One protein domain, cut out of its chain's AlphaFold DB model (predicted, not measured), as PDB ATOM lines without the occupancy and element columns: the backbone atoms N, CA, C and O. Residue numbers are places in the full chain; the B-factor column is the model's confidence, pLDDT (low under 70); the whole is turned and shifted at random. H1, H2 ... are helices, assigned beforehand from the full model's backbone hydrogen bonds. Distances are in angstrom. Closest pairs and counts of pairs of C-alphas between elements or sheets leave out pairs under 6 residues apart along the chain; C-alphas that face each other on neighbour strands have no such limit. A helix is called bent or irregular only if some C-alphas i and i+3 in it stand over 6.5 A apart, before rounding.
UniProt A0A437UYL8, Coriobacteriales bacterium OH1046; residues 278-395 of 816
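AT A GLANCE: This is residues 278 to 395 of the 816 residues of a protein of Coriobacteriales bacterium OH1046 (UniProt A0A437UYL8). Three longer helices, H1, H2 and H3, run side by side along the longest axis, each turning back on the one before, with H2 the one shared by the two hairpins. The shorter H4 and H5 make a V whose corner packs on H3, and H6 runs loosely past the open side of that V. The loop of residues 296 to 301 sticks out beyond H1 and H2. The printed part has 118 residues with six named helices, H1 to H6 in order, and no named strand; the class is all helix. It is compact, with a radius of gyration of the C-alphas of 14.5 A, and spans 48 by 34 by 21 A.

HOW THE PARTS SIT: H1, residues 282 to 294, and H2, residues 302 to 323, touch and form a helical hairpin, opposite ways at a shallow tilt of 7 degrees; their closest C-alphas, of Ile 294 and Pro 302, are 5.5 A apart. H2 and H3, residues 326 to 346, form a second helical hairpin at a shallow tilt of 12 degrees, closest at the C-alphas of Tyr 321 and His 329, 6.5 A apart. H1 and H3 are near each other. H3 is the hub, touching three helices. Its residues 333 to 341 alone touch H4, residues 356 to 367, about perpendicular at 83 degrees; the closest C-alphas are those of Ser 337 and Ala 366, 4.0 A apart. H5, residues 369 to 378, touches H3 at a steep tilt of 44 degrees, with the C-alphas of Ala 333 and Pro 369 closest at 5.2 A. H4 touches H5 with residues 361 to 365 alone, at a steep tilt of 53 degrees; the C-alphas of Val 365 and Phe 372 are closest at 5.2 A. H6, residues 381 to 390, touches no helix: it is near H4, and close but not clearly touching H5. Every O i to N i+4 pair is within hydrogen-bond range in H1, H4, H5 and H6; in H2 it is 17 of 18 and in H3 15 of 17.

IN THESE COORDINATES: H1 begins at C-alpha 282, (-45.453, 29.659, 12.180), and is 19.2 A long. H2 is 30.9 A long. H3, 30.5 A long, has a kink of 27 degrees near residue 333 and is irregular, with C-alphas 327 and 330 7.2 A apart. H4 is 16.7 A long, and H5 and H6 have ten residues each; H6 ends at C-alpha 390, (-40.094, 7.066, -4.580).

THE WHOLE: The two C-alphas farthest apart, of Gly 298 and Asp 380, are 48.1 A apart. The printed part has no cut and no long link. Mean pLDDT of the printed part is 77.4, and 25 residues are under 70, among them 378 to 395; H6 has a mean of 39.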
ATOM      1  N   ASP A 278     -54.228  26.053  12.137       62.97
ATOM      2  CA  ASP A 278     -54.047  27.516  12.227       62.97
ATOM      3  C   ASP A 278     -52.572  27.961  12.239       62.97
ATOM      4  O   ASP A 278     -52.260  29.136  12.407       62.97
ATOM      5  N   LYS A 279     -51.640  27.016  12.066       68.19
ATOM      6  CA  LYS A 279     -50.195  27.215  12.259       68.19
ATOM      7  C   LYS A 279     -49.371  27.045  10.989       68.19
ATOM      8  O   LYS A 279     -48.168  26.820  11.074       68.19
ATOM      9  N   ALA A 280     -50.003  27.138   9.818       68.44
ATOM     10  CA  ALA A 280     -49.351  26.910   8.528       68.44
ATOM     11  C   ALA A 280     -48.082  27.764   8.334       68.44
ATOM     12  O   ALA A 280     -47.104  27.267   7.788       68.44
ATOM     13  N   PHE A 281     -48.067  29.003   8.838       79.75
ATOM     14  CA  PHE A 281     -46.957  29.941   8.639       79.75
ATOM     15  C   PHE A 281     -45.989  30.067   9.822       79.75
ATOM     16  O   PHE A 281     -44.935  30.679   9.685       79.75
ATOM     17  N   VAL A 282     -46.301  29.483  10.985       82.25
ATOM     18  CA  VAL A 282     -45.453  29.659  12.180       82.25
ATOM     19  C   VAL A 282     -44.083  28.998  11.998       82.25
ATOM     20  O   VAL A 282     -43.082  29.514  12.489       82.25
ATOM     21  N   LEU A 283     -44.039  27.913  11.217       85.44
ATOM     22  CA  LEU A 283     -42.825  27.157  10.918       85.44
ATOM     23  C   LEU A 283     -41.738  27.998  10.231       85.44
ATOM     24  O   LEU A 283     -40.562  27.783  10.504       85.44
ATOM     25  N   PHE A 284     -42.105  28.973   9.392       88.12
ATOM     26  CA  PHE A 284     -41.116  29.854   8.754       88.12
ATOM     27  C   PHE A 284     -40.332  30.648   9.803       88.12
ATOM     28  O   PHE A 284     -39.112  30.738   9.727       88.12
ATOM     29  N   GLY A 285     -41.012  31.125  10.850       88.62
ATOM     30  CA  GLY A 285     -40.360  31.838  11.944       88.62
ATOM     31  C   GLY A 285     -39.412  30.966  12.777       88.62
ATOM     32  O   GLY A 285     -38.465  31.496  13.346       88.62
ATOM     33  N   GLU A 286     -39.632  29.648  12.849       90.69
ATOM     34  CA  GLU A 286     -38.671  28.736  13.495       90.69
ATOM     35  C   GLU A 286     -37.384  28.614  12.682       90.69
ATOM     36  O   GLU A 286     -36.295  28.553  13.245       90.69
ATOM     37  N   TYR A 287     -37.493  28.617  11.355       91.88
ATOM     38  CA  TYR A 287     -36.321  28.584  10.490       91.88
ATOM     39  C   TYR A 287     -35.624  29.937  10.380       91.88
ATOM     40  O   TYR A 287     -34.408  29.958  10.235       91.88
ATOM     41  N   GLU A 288     -36.337  31.056  10.514       92.00
ATOM     42  CA  GLU A 288     -35.712  32.369  10.729       92.00
ATOM     43  C   GLU A 288     -34.888  32.381  12.026       92.00
ATOM     44  O   GLU A 288     -33.765  32.887  12.036       92.00
ATOM     45  N   GLU A 289     -35.399  31.767  13.098       93.75
ATOM     46  CA  GLU A 289     -34.669  31.632  14.361       93.75
ATOM     47  C   GLU A 289     -33.446  30.716  14.230       93.75
ATOM     48  O   GLU A 289     -32.380  31.055  14.734       93.75
ATOM     49  N   ILE A 290     -33.550  29.601  13.499       95.00
ATOM     50  CA  ILE A 290     -32.396  28.743  13.186       95.00
ATOM     51  C   ILE A 290     -31.313  29.530  12.438       95.00
ATOM     52  O   ILE A 290     -30.142  29.442  12.798       95.00
ATOM     53  N   GLU A 291     -31.676  30.337  11.438       93.25
ATOM     54  CA  GLU A 291     -30.702  31.173  10.720       93.25
ATOM     55  C   GLU A 291     -30.064  32.217  11.652       93.25
ATOM     56  O   GLU A 291     -28.856  32.427  11.582       93.25
ATOM     57  N   ARG A 292     -30.841  32.815  12.568       94.94
ATOM     58  CA  ARG A 292     -30.327  33.734  13.596       94.94
ATOM     59  C   ARG A 292     -29.344  33.040  14.542       94.94
ATOM     60  O   ARG A 292     -28.318  33.630  14.857       94.94
ATOM     61  N   ILE A 293     -29.650  31.814  14.982       95.75
ATOM     62  CA  ILE A 293     -28.779  30.995  15.841       95.75
ATOM     63  C   ILE A 293     -27.452  30.717  15.138       95.75
ATOM     64  O   ILE A 293     -26.403  30.841  15.758       95.75
ATOM     65  N   ILE A 294     -27.485  30.358  13.852       95.31
ATOM     66  CA  ILE A 294     -26.272  30.103  13.061       95.31
ATOM     67  C   ILE A 294     -25.358  31.337  13.013       95.31
ATOM     68  O   ILE A 294     -24.140  31.189  12.967       95.31
ATOM     69  N   ASP A 295     -25.942  32.537  13.031       93.75
ATOM     70  CA  ASP A 295     -25.224  33.814  13.026       93.75
ATOM     71  C   ASP A 295     -24.723  34.269  14.408       93.75
ATOM     72  O   ASP A 295     -24.091  35.321  14.510       93.75
ATOM     73  N   GLU A 296     -24.987  33.517  15.481       93.31
ATOM     74  CA  GLU A 296     -24.498  33.863  16.816       93.31
ATOM     75  C   GLU A 296     -22.993  33.611  16.984       93.31
ATOM     76  O   GLU A 296     -22.431  32.613  16.524       93.31
ATOM     77  N   ASP A 297     -22.347  34.494  17.748       79.56
ATOM     78  CA  ASP A 297     -20.952  34.328  18.144       79.56
ATOM     79  C   ASP A 297     -20.756  33.017  18.927       79.56
ATOM     80  O   ASP A 297     -21.447  32.738  19.909       79.56
ATOM     81  N   GLY A 298     -19.763  32.223  18.519       76.25
ATOM     82  CA  GLY A 298     -19.398  30.967  19.185       76.25
ATOM     83  C   GLY A 298     -19.992  29.701  18.563       76.25
ATOM     84  O   GLY A 298     -19.613  28.609  18.989       76.25
ATOM     85  N   VAL A 299     -20.843  29.815  17.540       90.31
ATOM     86  CA  VAL A 299     -21.267  28.667  16.726       90.31
ATOM     87  C   VAL A 299     -20.135  28.240  15.786       90.31
ATOM     88  O   VAL A 299     -19.570  29.040  15.039       90.31
ATOM     89  N   GLU A 300     -19.774  26.958  15.833       88.62
ATOM     90  CA  GLU A 300     -18.716  26.393  14.993       88.62
ATOM     91  C   GLU A 300     -19.276  25.991  13.615       88.62
ATOM     92  O   GLU A 300     -20.338  25.383  13.522       88.62
ATOM     93  N   SER A 301     -18.535  26.285  12.542       92.00
ATOM     94  CA  SER A 301     -18.878  25.907  11.157       92.00
ATOM     95  C   SER A 301     -20.261  26.393  10.664       92.00
ATOM     96  O   SER A 301     -21.064  25.580  10.199       92.00
ATOM     97  N   PRO A 302     -20.548  27.710  10.694       92.69
ATOM     98  CA  PRO A 302     -21.860  28.248  10.330       92.69
ATOM     99  C   PRO A 302     -22.298  27.881   8.906       92.69
ATOM    100  O   PRO A 302     -23.446  27.497   8.711       92.69
ATOM    101  N   ASP A 303     -21.399  27.909   7.916       89.88
ATOM    102  CA  ASP A 303     -21.733  27.535   6.530       89.88
ATOM    103  C   ASP A 303     -22.226  26.087   6.416       89.88
ATOM    104  O   ASP A 303     -23.160  25.791   5.670       89.88
ATOM    105  N   GLU A 304     -21.630  25.186   7.198       90.25
ATOM    106  CA  GLU A 304     -22.010  23.779   7.209       90.25
ATOM    107  C   GLU A 304     -23.366  23.566   7.872       90.25
ATOM    108  O   GLU A 304     -24.226  22.859   7.342       90.25
ATOM    109  N   LEU A 305     -23.592  24.262   8.984       93.56
ATOM    110  CA  LEU A 305     -24.878  24.290   9.664       93.56
ATOM    111  C   LEU A 305     -25.978  24.899   8.788       93.56
ATOM    112  O   LEU A 305     -27.102  24.406   8.831       93.56
ATOM    113  N   ARG A 306     -25.683  25.893   7.934       92.31
ATOM    114  CA  ARG A 306     -26.660  26.414   6.954       92.31
ATOM    115  C   ARG A 306     -27.059  25.358   5.941       92.31
ATOM    116  O   ARG A 306     -28.242  25.241   5.629       92.31
ATOM    117  N   ARG A 307     -26.103  24.576   5.441       88.56
ATOM    118  CA  ARG A 307     -26.391  23.470   4.518       88.56
ATOM    119  C   ARG A 307     -27.211  22.367   5.200       88.56
ATOM    120  O   ARG A 307     -28.155  21.867   4.596       88.56
ATOM    121  N   VAL A 308     -26.906  22.022   6.457       91.25
ATOM    122  CA  VAL A 308     -27.717  21.083   7.265       91.25
ATOM    123  C   VAL A 308     -29.137  21.629   7.458       91.25
ATOM    124  O   VAL A 308     -30.116  20.958   7.124       91.25
ATOM    125  N   ALA A 309     -29.254  22.877   7.915       93.19
ATOM    126  CA  ALA A 309     -30.524  23.552   8.151       93.19
ATOM    127  C   ALA A 309     -31.361  23.696   6.874       93.19
ATOM    128  O   ALA A 309     -32.586  23.695   6.950       93.19
ATOM    129  N   ALA A 310     -30.740  23.792   5.697       91.12
ATOM    130  CA  ALA A 310     -31.463  23.904   4.439       91.12
ATOM    131  C   ALA A 310     -32.227  22.619   4.071       91.12
ATOM    132  O   ALA A 310     -33.372  22.711   3.618       91.12
ATOM    133  N   LEU A 311     -31.644  21.439   4.314       88.88
ATOM    134  CA  LEU A 311     -32.355  20.164   4.157       88.88
ATOM    135  C   LEU A 311     -33.460  20.019   5.210       88.88
ATOM    136  O   LEU A 311     -34.598  19.721   4.849       88.88
ATOM    137  N   MET A 312     -33.161  20.328   6.481       90.44
ATOM    138  CA  MET A 312     -34.172  20.340   7.551       90.44
ATOM    139  C   MET A 312     -35.368  21.225   7.166       90.44
ATOM    140  O   MET A 312     -36.522  20.803   7.269       90.44
ATOM    141  N   LYS A 313     -35.087  22.435   6.662       92.25
ATOM    142  CA  LYS A 313     -36.081  23.419   6.215       92.25
ATOM    143  C   LYS A 313     -36.962  22.863   5.118       92.25
ATOM    144  O   LYS A 313     -38.181  22.964   5.215       92.25
ATOM    145  N   PHE A 314     -36.359  22.259   4.098       90.94
ATOM    146  CA  PHE A 314     -37.107  21.639   3.014       90.94
ATOM    147  C   PHE A 314     -38.024  20.525   3.521       90.94
ATOM    148  O   PHE A 314     -39.225  20.574   3.253       90.94
ATOM    149  N   ASP A 315     -37.513  19.582   4.312       86.44
ATOM    150  CA  ASP A 315     -38.314  18.464   4.823       86.44
ATOM    151  C   ASP A 315     -39.452  18.949   5.735       86.44
ATOM    152  O   ASP A 315     -40.601  18.513   5.595       86.44
ATOM    153  N   ALA A 316     -39.184  19.922   6.607       86.56
ATOM    154  CA  ALA A 316     -40.197  20.515   7.472       86.56
ATOM    155  C   ALA A 316     -41.261  21.286   6.672       86.56
ATOM    156  O   ALA A 316     -42.458  21.153   6.948       86.56
ATOM    157  N   TYR A 317     -40.858  22.061   5.659       90.25
ATOM    158  CA  TYR A 317     -41.784  22.800   4.797       90.25
ATOM    159  C   TYR A 317     -42.638  21.859   3.958       90.25
ATOM    160  O   TYR A 317     -43.844  22.068   3.874       90.25
ATOM    161  N   MET A 318     -42.064  20.791   3.407       87.56
ATOM    162  CA  MET A 318     -42.808  19.789   2.643       87.56
ATOM    163  C   MET A 318     -43.777  18.999   3.521       87.56
ATOM    164  O   MET A 318     -44.929  18.784   3.134       87.56
ATOM    165  N   TRP A 319     -43.359  18.605   4.724       83.12
ATOM    166  CA  TRP A 319     -44.251  17.987   5.705       83.12
ATOM    167  C   TRP A 319     -45.418  18.920   6.061       83.12
ATOM    168  O   TRP A 319     -46.578  18.498   6.067       83.12
ATOM    169  N   ASN A 320     -45.128  20.204   6.284       83.69
ATOM    170  CA  ASN A 320     -46.131  21.221   6.575       83.69
ATOM    171  C   ASN A 320     -47.076  21.471   5.388       83.69
ATOM    172  O   ASN A 320     -48.290  21.506   5.573       83.69
ATOM    173  N   TYR A 321     -46.543  21.572   4.172       85.88
ATOM    174  CA  TYR A 321     -47.315  21.729   2.942       85.88
ATOM    175  C   TYR A 321     -48.310  20.575   2.772       85.88
ATOM    176  O   TYR A 321     -49.494  20.802   2.557       85.88
ATOM    177  N   ASN A 322     -47.874  19.326   2.965       83.00
ATOM    178  CA  ASN A 322     -48.720  18.150   2.739       83.00
ATOM    179  C   ASN A 322     -49.863  17.975   3.765       83.00
ATOM    180  O   ASN A 322     -50.819  17.252   3.481       83.00
ATOM    181  N   ARG A 323     -49.784  18.598   4.951       77.69
ATOM    182  CA  ARG A 323     -50.816  18.480   6.008       77.69
ATOM    183  C   ARG A 323     -51.826  19.630   6.022       77.69
ATOM    184  O   ARG A 323     -52.919  19.470   6.576       77.69
ATOM    185  N   VAL A 324     -51.457  20.806   5.509       78.19
ATOM    186  CA  VAL A 324     -52.328  21.987   5.558       78.19
ATOM    187  C   VAL A 324     -53.441  21.892   4.513       78.19
ATOM    188  O   VAL A 324     -53.439  21.052   3.618       78.19
ATOM    189  N   HIS A 325     -54.464  22.734   4.651       79.56
ATOM    190  CA  HIS A 325     -55.538  22.772   3.666       79.56
ATOM    191  C   HIS A 325     -55.042  23.378   2.341       79.56
ATOM    192  O   HIS A 325     -54.357  24.401   2.353       79.56
ATOM    193  N   ARG A 326     -55.470  22.808   1.204       82.00
ATOM    194  CA  ARG A 326     -55.032  23.200  -0.154       82.00
ATOM    195  C   ARG A 326     -55.196  24.686  -0.484       82.00
ATOM    196  O   ARG A 326     -54.477  25.215  -1.318       82.00
ATOM    197  N   THR A 327     -56.110  25.387   0.185       83.69
ATOM    198  CA  THR A 327     -56.290  26.843   0.019       83.69
ATOM    199  C   THR A 327     -55.047  27.658   0.377       83.69
ATOM    200  O   THR A 327     -54.914  28.767  -0.121       83.69
ATOM    201  N   TYR A 328     -54.146  27.123   1.210       83.75
ATOM    202  CA  TYR A 328     -52.906  27.794   1.617       83.75
ATOM    203  C   TYR A 328     -51.693  27.407   0.760       83.75
ATOM    204  O   TYR A 328     -50.634  28.009   0.894       83.75
ATOM    205  N   HIS A 329     -51.818  26.410  -0.119       88.88
ATOM    206  CA  HIS A 329     -50.684  25.845  -0.850       88.88
ATOM    207  C   HIS A 329     -49.987  26.859  -1.761       88.88
ATOM    208  O   HIS A 329     -48.762  26.917  -1.779       88.88
ATOM    209  N   ALA A 330     -50.750  27.695  -2.468       89.94
ATOM    210  CA  ALA A 330     -50.184  28.727  -3.335       89.94
ATOM    211  C   ALA A 330     -49.328  29.736  -2.555       89.94
ATOM    212  O   ALA A 330     -48.207  30.041  -2.953       89.94
ATOM    213  N   GLU A 331     -49.834  30.204  -1.414       90.19
ATOM    214  CA  GLU A 331     -49.132  31.153  -0.548       90.19
ATOM    215  C   GLU A 331     -47.897  30.515   0.109       90.19
ATOM    216  O   GLU A 331     -46.824  31.119   0.131       90.19
ATOM    217  N   LEU A 332     -48.008  29.264   0.567       90.19
ATOM    218  CA  LEU A 332     -46.877  28.510   1.115       90.19
ATOM    219  C   LEU A 332     -45.783  28.282   0.073       90.19
ATOM    220  O   LEU A 332     -44.622  28.559   0.357       90.19
ATOM    221  N   ALA A 333     -46.134  27.822  -1.130       92.19
ATOM    222  CA  ALA A 333     -45.172  27.604  -2.207       92.19
ATOM    223  C   ALA A 333     -44.469  28.907  -2.603       92.19
ATOM    224  O   ALA A 333     -43.261  28.908  -2.834       92.19
ATOM    225  N   GLN A 334     -45.199  30.026  -2.625       93.44
ATOM    226  CA  GLN A 334     -44.620  31.339  -2.890       93.44
ATOM    227  C   GLN A 334     -43.610  31.740  -1.805       93.44
ATOM    228  O   GLN A 334     -42.494  32.149  -2.126       93.44
ATOM    229  N   ARG A 335     -43.948  31.554  -0.524       91.25
ATOM    230  CA  ARG A 335     -43.015  31.844   0.572       91.25
ATOM    231  C   ARG A 335     -41.793  30.918   0.560       91.25
ATOM    232  O   ARG A 335     -40.669  31.381   0.732       91.25
ATOM    233  N   MET A 336     -41.995  29.624   0.301       93.81
ATOM    234  CA  MET A 336     -40.909  28.656   0.100       93.81
ATOM    235  C   MET A 336     -39.986  29.098  -1.042       93.81
ATOM    236  O   MET A 336     -38.765  29.048  -0.900       93.81
ATOM    237  N   SER A 337     -40.557  29.568  -2.156       92.94
ATOM    238  CA  SER A 337     -39.803  30.070  -3.308       92.94
ATOM    239  C   SER A 337     -38.851  31.200  -2.920       92.94
ATOM    240  O   SER A 337     -37.665  31.144  -3.246       92.94
ATOM    241  N   GLU A 338     -39.339  32.196  -2.185       90.94
ATOM    242  CA  GLU A 338     -38.547  33.350  -1.743       90.94
ATOM    243  C   GLU A 338     -37.342  32.935  -0.889       90.94
ATOM    244  O   GLU A 338     -36.211  33.357  -1.153       90.94
ATOM    245  N   GLU A 339     -37.556  32.061   0.094       90.94
ATOM    246  CA  GLU A 339     -36.495  31.622   1.003       90.94
ATOM    247  C   GLU A 339     -35.472  30.703   0.324       90.94
ATOM    248  O   GLU A 339     -34.264  30.868   0.534       90.94
ATOM    249  N   PHE A 340     -35.909  29.774  -0.533       90.31
ATOM    250  CA  PHE A 340     -34.987  28.876  -1.233       90.31
ATOM    251  C   PHE A 340     -34.212  29.581  -2.347       90.31
ATOM    252  O   PHE A 340     -33.023  29.306  -2.504       90.31
ATOM    253  N   LYS A 341     -34.803  30.558  -3.055       87.00
ATOM    254  CA  LYS A 341     -34.043  31.429  -3.975       87.00
ATOM    255  C   LYS A 341     -32.906  32.145  -3.253       87.00
ATOM    256  O   LYS A 341     -31.798  32.223  -3.783       87.00
ATOM    257  N   ALA A 342     -33.162  32.642  -2.042       82.62
ATOM    258  CA  ALA A 342     -32.129  33.270  -1.227       82.62
ATOM    259  C   ALA A 342     -31.041  32.264  -0.806       82.62
ATOM    260  O   ALA A 342     -29.859  32.601  -0.840       82.62
ATOM    261  N   GLY A 343     -31.418  31.025  -0.471       81.25
ATOM    262  CA  GLY A 343     -30.473  29.938  -0.192       81.25
ATOM    263  C   GLY A 343     -29.571  29.598  -1.384       81.25
ATOM    264  O   GLY A 343     -28.354  29.501  -1.233       81.25
ATOM    265  N   PHE A 344     -30.142  29.511  -2.588       76.69
ATOM    266  CA  PHE A 344     -29.379  29.298  -3.820       76.69
ATOM    267  C   PHE A 344     -28.407  30.444  -4.101       76.69
ATOM    268  O   PHE A 344     -27.239  30.205  -4.395       76.69
ATOM    269  N   ALA A 345     -28.855  31.692  -3.941       75.31
ATOM    270  CA  ALA A 345     -28.003  32.865  -4.124       75.31
ATOM    271  C   ALA A 345     -26.822  32.910  -3.137       75.31
ATOM    272  O   ALA A 345     -25.757  33.416  -3.486       75.31
ATOM    273  N   ARG A 346     -26.999  32.374  -1.922       75.81
ATOM    274  CA  ARG A 346     -25.945  32.269  -0.901       75.81
ATOM    275  C   ARG A 346     -25.050  31.033  -1.051       75.81
ATOM    276  O   ARG A 346     -24.052  30.949  -0.346       75.81
ATOM    277  N   GLY A 347     -25.387  30.079  -1.923       75.19
ATOM    278  CA  GLY A 347     -24.650  28.817  -2.048       75.19
ATOM    279  C   GLY A 347     -24.802  27.886  -0.837       75.19
ATOM    280  O   GLY A 347     -23.930  27.063  -0.581       75.19
ATOM    281  N   THR A 348     -25.895  28.020  -0.075       76.44
ATOM    282  CA  THR A 348     -26.164  27.196   1.121       76.44
ATOM    283  C   THR A 348     -26.973  25.935   0.809       76.44
ATOM    284  O   THR A 348     -27.282  25.175   1.720       76.44
ATOM    285  N   LEU A 349     -27.365  25.722  -0.452       80.25
ATOM    286  CA  LEU A 349     -28.068  24.525  -0.914       80.25
ATOM    287  C   LEU A 349     -27.074  23.602  -1.616       80.25
ATOM    288  O   LEU A 349     -26.498  23.980  -2.632       80.25
ATOM    289  N   ASP A 350     -26.883  22.412  -1.052       72.31
ATOM    290  CA  ASP A 350     -25.911  21.422  -1.510       72.31
ATOM    291  C   ASP A 350     -26.628  20.198  -2.078       72.31
ATOM    292  O   ASP A 350     -27.280  19.470  -1.334       72.31
ATOM    293  N   ILE A 351     -26.501  19.974  -3.387       69.31
ATOM    294  CA  ILE A 351     -27.148  18.862  -4.090       69.31
ATOM    295  C   ILE A 351     -26.796  17.495  -3.495       69.31
ATOM    296  O   ILE A 351     -27.653  16.615  -3.488       69.31
ATOM    297  N   GLU A 352     -25.585  17.313  -2.962       67.62
ATOM    298  CA  GLU A 352     -25.134  16.016  -2.440       67.62
ATOM    299  C   GLU A 352     -25.901  15.598  -1.176       67.62
ATOM    300  O   GLU A 352     -25.972  14.410  -0.858       67.62
ATOM    301  N   ARG A 353     -26.544  16.554  -0.490       73.19
ATOM    302  CA  ARG A 353     -27.381  16.309   0.697       73.19
ATOM    303  C   ARG A 353     -28.830  15.989   0.374       73.19
ATOM    304  O   ARG A 353     -29.549  15.486   1.232       73.19
ATOM    305  N   PHE A 354     -29.284  16.299  -0.835       71.75
ATOM    306  CA  PHE A 354     -30.665  16.065  -1.226       71.75
ATOM    307  C   PHE A 354     -30.766  14.772  -2.025       71.75
ATOM    308  O   PHE A 354     -30.091  14.582  -3.034       71.75
ATOM    309  N   GLU A 355     -31.707  13.912  -1.636       71.94
ATOM    310  CA  GLU A 355     -32.179  12.869  -2.540       71.94
ATOM    311  C   GLU A 355     -32.624  13.509  -3.862       71.94
ATOM    312  O   GLU A 355     -33.230  14.585  -3.883       71.94
ATOM    313  N   SER A 356     -32.331  12.825  -4.968       62.03
ATOM    314  CA  SER A 356     -32.483  13.317  -6.338       62.03
ATOM    315  C   SER A 356     -33.830  14.022  -6.566       62.03
ATOM    316  O   SER A 356     -33.894  15.129  -7.099       62.03
ATOM    317  N   GLY A 357     -34.928  13.445  -6.093       67.00
ATOM    318  CA  GLY A 357     -36.220  14.070  -6.286       67.00
ATOM    319  C   GLY A 357     -36.627  15.096  -5.211       67.00
ATOM    320  O   GLY A 357     -37.441  15.968  -5.525       67.00
ATOM    321  N   LYS A 358     -36.038  15.082  -4.000       79.69
ATOM    322  CA  LYS A 358     -36.123  16.234  -3.073       79.69
ATOM    323  C   LYS A 358     -35.466  17.451  -3.731       79.69
ATOM    324  O   LYS A 358     -36.052  18.529  -3.738       79.69
ATOM    325  N   TRP A 359     -34.316  17.256  -4.382       77.56
ATOM    326  CA  TRP A 359     -33.621  18.302  -5.138       77.56
ATOM    327  C   TRP A 359     -34.446  18.841  -6.314       77.56
ATOM    328  O   TRP A 359     -34.523  20.056  -6.516       77.56
ATOM    329  N   TYR A 360     -35.117  17.961  -7.065       76.44
ATOM    330  CA  TYR A 360     -36.050  18.380  -8.116       76.44
ATOM    331  C   TYR A 360     -37.200  19.219  -7.551       76.44
ATOM    332  O   TYR A 360     -37.472  20.308  -8.055       76.44
ATOM    333  N   ALA A 361     -37.859  18.743  -6.492       81.56
ATOM    334  CA  ALA A 361     -38.971  19.449  -5.864       81.56
ATOM    335  C   ALA A 361     -38.538  20.808  -5.290       81.56
ATOM    336  O   ALA A 361     -39.234  21.799  -5.504       81.56
ATOM    337  N   LEU A 362     -37.367  20.870  -4.649       85.06
ATOM    338  CA  LEU A 362     -36.730  22.101  -4.181       85.06
ATOM    339  C   LEU A 362     -36.504  23.085  -5.332       85.06
ATOM    340  O   LEU A 362     -36.896  24.244  -5.226       85.06
ATOM    341  N   ASN A 363     -35.909  22.649  -6.444       79.75
ATOM    342  CA  ASN A 363     -35.699  23.520  -7.600       79.75
ATOM    343  C   ASN A 363     -37.019  23.967  -8.235       79.75
ATOM    344  O   ASN A 363     -37.130  25.118  -8.662       79.75
ATOM    345  N   LEU A 364     -38.020  23.088  -8.282       79.81
ATOM    346  CA  LEU A 364     -39.327  23.407  -8.837       79.81
ATOM    347  C   LEU A 364     -40.042  24.464  -7.989       79.81
ATOM    348  O   LEU A 364     -40.433  25.491  -8.531       79.81
ATOM    349  N   VAL A 365     -40.156  24.266  -6.670       89.00
ATOM    350  CA  VAL A 365     -40.783  25.261  -5.781       89.00
ATOM    351  C   VAL A 365     -39.967  26.548  -5.712       89.00
ATOM    352  O   VAL A 365     -40.538  27.635  -5.698       89.00
ATOM    353  N   ALA A 366     -38.633  26.450  -5.735       87.81
ATOM    354  CA  ALA A 366     -37.765  27.616  -5.735       87.81
ATOM    355  C   ALA A 366     -37.983  28.471  -6.977       87.81
ATOM    356  O   ALA A 366     -38.070  29.682  -6.842       87.81
ATOM    357  N   ASN A 367     -38.102  27.896  -8.173       80.44
ATOM    358  CA  ASN A 367     -38.103  28.695  -9.396       80.44
ATOM    359  C   ASN A 367     -39.482  28.902 -10.041       80.44
ATOM    360  O   ASN A 367     -39.687  29.934 -10.675       80.44
ATOM    361  N   ASP A 368     -40.415  27.964  -9.877       81.12
ATOM    362  CA  ASP A 368     -41.767  28.004 -10.447       81.12
ATOM    363  C   ASP A 368     -42.794  27.470  -9.421       81.12
ATOM    364  O   ASP A 368     -43.308  26.350  -9.549       81.12
ATOM    365  N   PRO A 369     -43.089  28.253  -8.363       89.19
ATOM    366  CA  PRO A 369     -43.968  27.822  -7.276       89.19
ATOM    367  C   PRO A 369     -45.398  27.531  -7.744       89.19
ATOM    368  O   PRO A 369     -46.053  26.642  -7.206       89.19
ATOM    369  N   GLU A 370     -45.896  28.210  -8.779       88.25
ATOM    370  CA  GLU A 370     -47.222  27.910  -9.324       88.25
ATOM    371  C   GLU A 370     -47.264  26.536  -9.993       88.25
ATOM    372  O   GLU A 370     -48.234  25.786  -9.850       88.25
ATOM    373  N   ARG A 371     -46.220  26.199 -10.757       80.75
ATOM    374  CA  ARG A 371     -46.086  24.881 -11.371       80.75
ATOM    375  C   ARG A 371     -45.890  23.807 -10.319       80.75
ATOM    376  O   ARG A 371     -46.518  22.759 -10.452       80.75
ATOM    377  N   PHE A 372     -45.094  24.079  -9.286       85.06
ATOM    378  CA  PHE A 372     -44.990  23.209  -8.122       85.06
ATOM    379  C   PHE A 372     -46.379  22.907  -7.554       85.06
ATOM    380  O   PHE A 372     -46.754  21.743  -7.508       85.06
ATOM    381  N   VAL A 373     -47.194  23.921  -7.248       87.00
ATOM    382  CA  VAL A 373     -48.556  23.726  -6.714       87.00
ATOM    383  C   VAL A 373     -49.421  22.922  -7.675       87.00
ATOM    384  O   VAL A 373     -50.065  21.961  -7.264       87.00
ATOM    385  N   ARG A 374     -49.422  23.258  -8.973       82.81
ATOM    386  CA  ARG A 374     -50.192  22.505  -9.974       82.81
ATOM    387  C   ARG A 374     -49.790  21.035  -9.985       82.81
ATOM    388  O   ARG A 374     -50.663  20.181  -9.917       82.81
ATOM    389  N   GLU A 375     -48.505  20.723 -10.072       74.38
ATOM    390  CA  GLU A 375     -48.025  19.339 -10.175       74.38
ATOM    391  C   GLU A 375     -48.187  18.569  -8.871       74.38
ATOM    392  O   GLU A 375     -48.629  17.419  -8.879       74.38
ATOM    393  N   TRP A 376     -47.873  19.220  -7.757       77.12
ATOM    394  CA  TRP A 376     -47.904  18.613  -6.441       77.12
ATOM    395  C   TRP A 376     -49.336  18.386  -5.959       77.12
ATOM    396  O   TRP A 376     -49.608  17.340  -5.377       77.12
ATOM    397  N   ASP A 377     -50.283  19.282  -6.258       77.69
ATOM    398  CA  ASP A 377     -51.677  19.171  -5.799       77.69
ATOM    399  C   ASP A 377     -52.574  18.343  -6.728       77.69
ATOM    400  O   ASP A 377     -53.559  17.750  -6.262       77.69
ATOM    401  N   THR A 378     -52.288  18.321  -8.036       60.69
ATOM    402  CA  THR A 378     -53.090  17.579  -9.033       60.69
ATOM    403  C   THR A 378     -52.610  16.150  -9.266       60.69
ATOM    404  O   THR A 378     -53.272  15.400  -9.983       60.69
ATOM    405  N   GLY A 379     -51.502  15.736  -8.641       49.44
ATOM    406  CA  GLY A 379     -51.068  14.346  -8.655       49.44
ATOM    407  C   GLY A 379     -52.173  13.421  -8.136       49.44
ATOM    408  O   GLY A 379     -52.616  13.558  -6.997       49.44
ATOM    409  N   ASP A 380     -52.615  12.482  -8.982       41.59
ATOM    410  CA  ASP A 380     -53.392  11.297  -8.595       41.59
ATOM    411  C   ASP A 380     -52.823  10.749  -7.277       41.59
ATOM    412  O   ASP A 380     -51.604  10.696  -7.125       41.59
ATOM    413  N   LYS A 381     -53.652  10.365  -6.302       37.47
ATOM    414  CA  LYS A 381     -53.156   9.884  -5.000       37.47
ATOM    415  C   LYS A 381     -52.166   8.727  -5.151       37.47
ATOM    416  O   LYS A 381     -51.219   8.666  -4.387       37.47
ATOM    417  N   THR A 382     -52.287   7.904  -6.197       40.25
ATOM    418  CA  THR A 382     -51.289   6.869  -6.535       40.25
ATOM    419  C   THR A 382     -49.979   7.427  -7.102       40.25
ATOM    420  O   THR A 382     -48.938   6.782  -7.005       40.25
ATOM    421  N   ARG A 383     -49.999   8.621  -7.695       41.84
ATOM    422  CA  ARG A 383     -48.849   9.372  -8.215       41.84
ATOM    423  C   ARG A 383     -48.198  10.236  -7.137       41.84
ATOM    424  O   ARG A 383     -46.983  10.305  -7.143       41.84
ATOM    425  N   GLN A 384     -48.955  10.806  -6.196       38.84
ATOM    426  CA  GLN A 384     -48.434  11.396  -4.956       38.84
ATOM    427  C   GLN A 384     -47.849  10.322  -4.044       38.84
ATOM    428  O   GLN A 384     -46.756  10.522  -3.547       38.84
ATOM    429  N   GLU A 385     -48.503   9.170  -3.889       38.56
ATOM    430  CA  GLU A 385     -47.928   8.021  -3.193       38.56
ATOM    431  C   GLU A 385     -46.728   7.487  -3.966       38.56
ATOM    432  O   GLU A 385     -45.734   7.207  -3.344       38.56
ATOM    433  N   ARG A 386     -46.701   7.417  -5.304       41.19
ATOM    434  CA  ARG A 386     -45.472   7.022  -6.028       41.19
ATOM    435  C   ARG A 386     -44.376   8.078  -6.000       41.19
ATOM    436  O   ARG A 386     -43.227   7.675  -5.991       41.19
ATOM    437  N   LEU A 387     -44.684   9.376  -6.005       38.88
ATOM    438  CA  LEU A 387     -43.685  10.427  -5.828       38.88
ATOM    439  C   LEU A 387     -43.215  10.390  -4.379       38.88
ATOM    440  O   LEU A 387     -42.068  10.091  -4.170       38.88
ATOM    441  N   GLN A 388     -44.064  10.529  -3.367       39.25
ATOM    442  CA  GLN A 388     -43.671  10.431  -1.956       39.25
ATOM    443  C   GLN A 388     -42.993   9.094  -1.620       39.25
ATOM    444  O   GLN A 388     -41.966   9.101  -0.975       39.25
ATOM    445  N   GLN A 389     -43.469   7.951  -2.110       35.91
ATOM    446  CA  GLN A 389     -42.867   6.629  -1.879       35.91
ATOM    447  C   GLN A 389     -41.658   6.348  -2.785       35.91
ATOM    448  O   GLN A 389     -40.983   5.358  -2.546       35.91
ATOM    449  N   LYS A 390     -41.365   7.145  -3.825       38.03
ATOM    450  CA  LYS A 390     -40.094   7.066  -4.580       38.03
ATOM    451  C   LYS A 390     -39.096   8.139  -4.152       38.03
ATOM    452  O   LYS A 390     -37.925   7.841  -4.151       38.03
ATOM    453  N   LEU A 391     -39.558   9.310  -3.733       35.88
ATOM    454  CA  LEU A 391     -38.820  10.431  -3.135       35.88
ATOM    455  C   LEU A 391     -38.441  10.190  -1.667       35.88
ATOM    456  O   LEU A 391     -37.804  11.038  -1.061       35.88
ATOM    457  N   PHE A 392     -38.948   9.098  -1.093       32.78
ATOM    458  CA  PHE A 392     -38.636   8.598   0.245       32.78
ATOM    459  C   PHE A 392     -38.001   7.196   0.175       32.78
ATOM    460  O   PHE A 392     -37.649   6.631   1.198       32.78
ATOM    461  N   ASN A 393     -37.880   6.594  -1.025       31.16
ATOM    462  CA  ASN A 393     -37.265   5.269  -1.209       31.16
ATOM    463  C   ASN A 393     -36.164   5.229  -2.292       31.16
ATOM    464  O   ASN A 393     -35.554   4.163  -2.462       31.16
ATOM    465  N   ALA A 394     -35.874   6.302  -3.048       26.34
ATOM    466  CA  ALA A 394     -34.837   6.259  -4.089       26.34
ATOM    467  C   ALA A 394     -33.414   6.279  -3.508       26.34
ATOM    468  O   ALA A 394     -32.460   6.049  -4.248       26.34
ATOM    469  N   ALA A 395     -33.261   6.347  -2.181       28.47
ATOM    470  CA  ALA A 395     -32.018   6.013  -1.487       28.47
ATOM    471  C   ALA A 395     -31.624   4.522  -1.578       28.47
ATOM    472  O   ALA A 395     -30.577   4.130  -1.071       28.47
TER     473      ALA A 395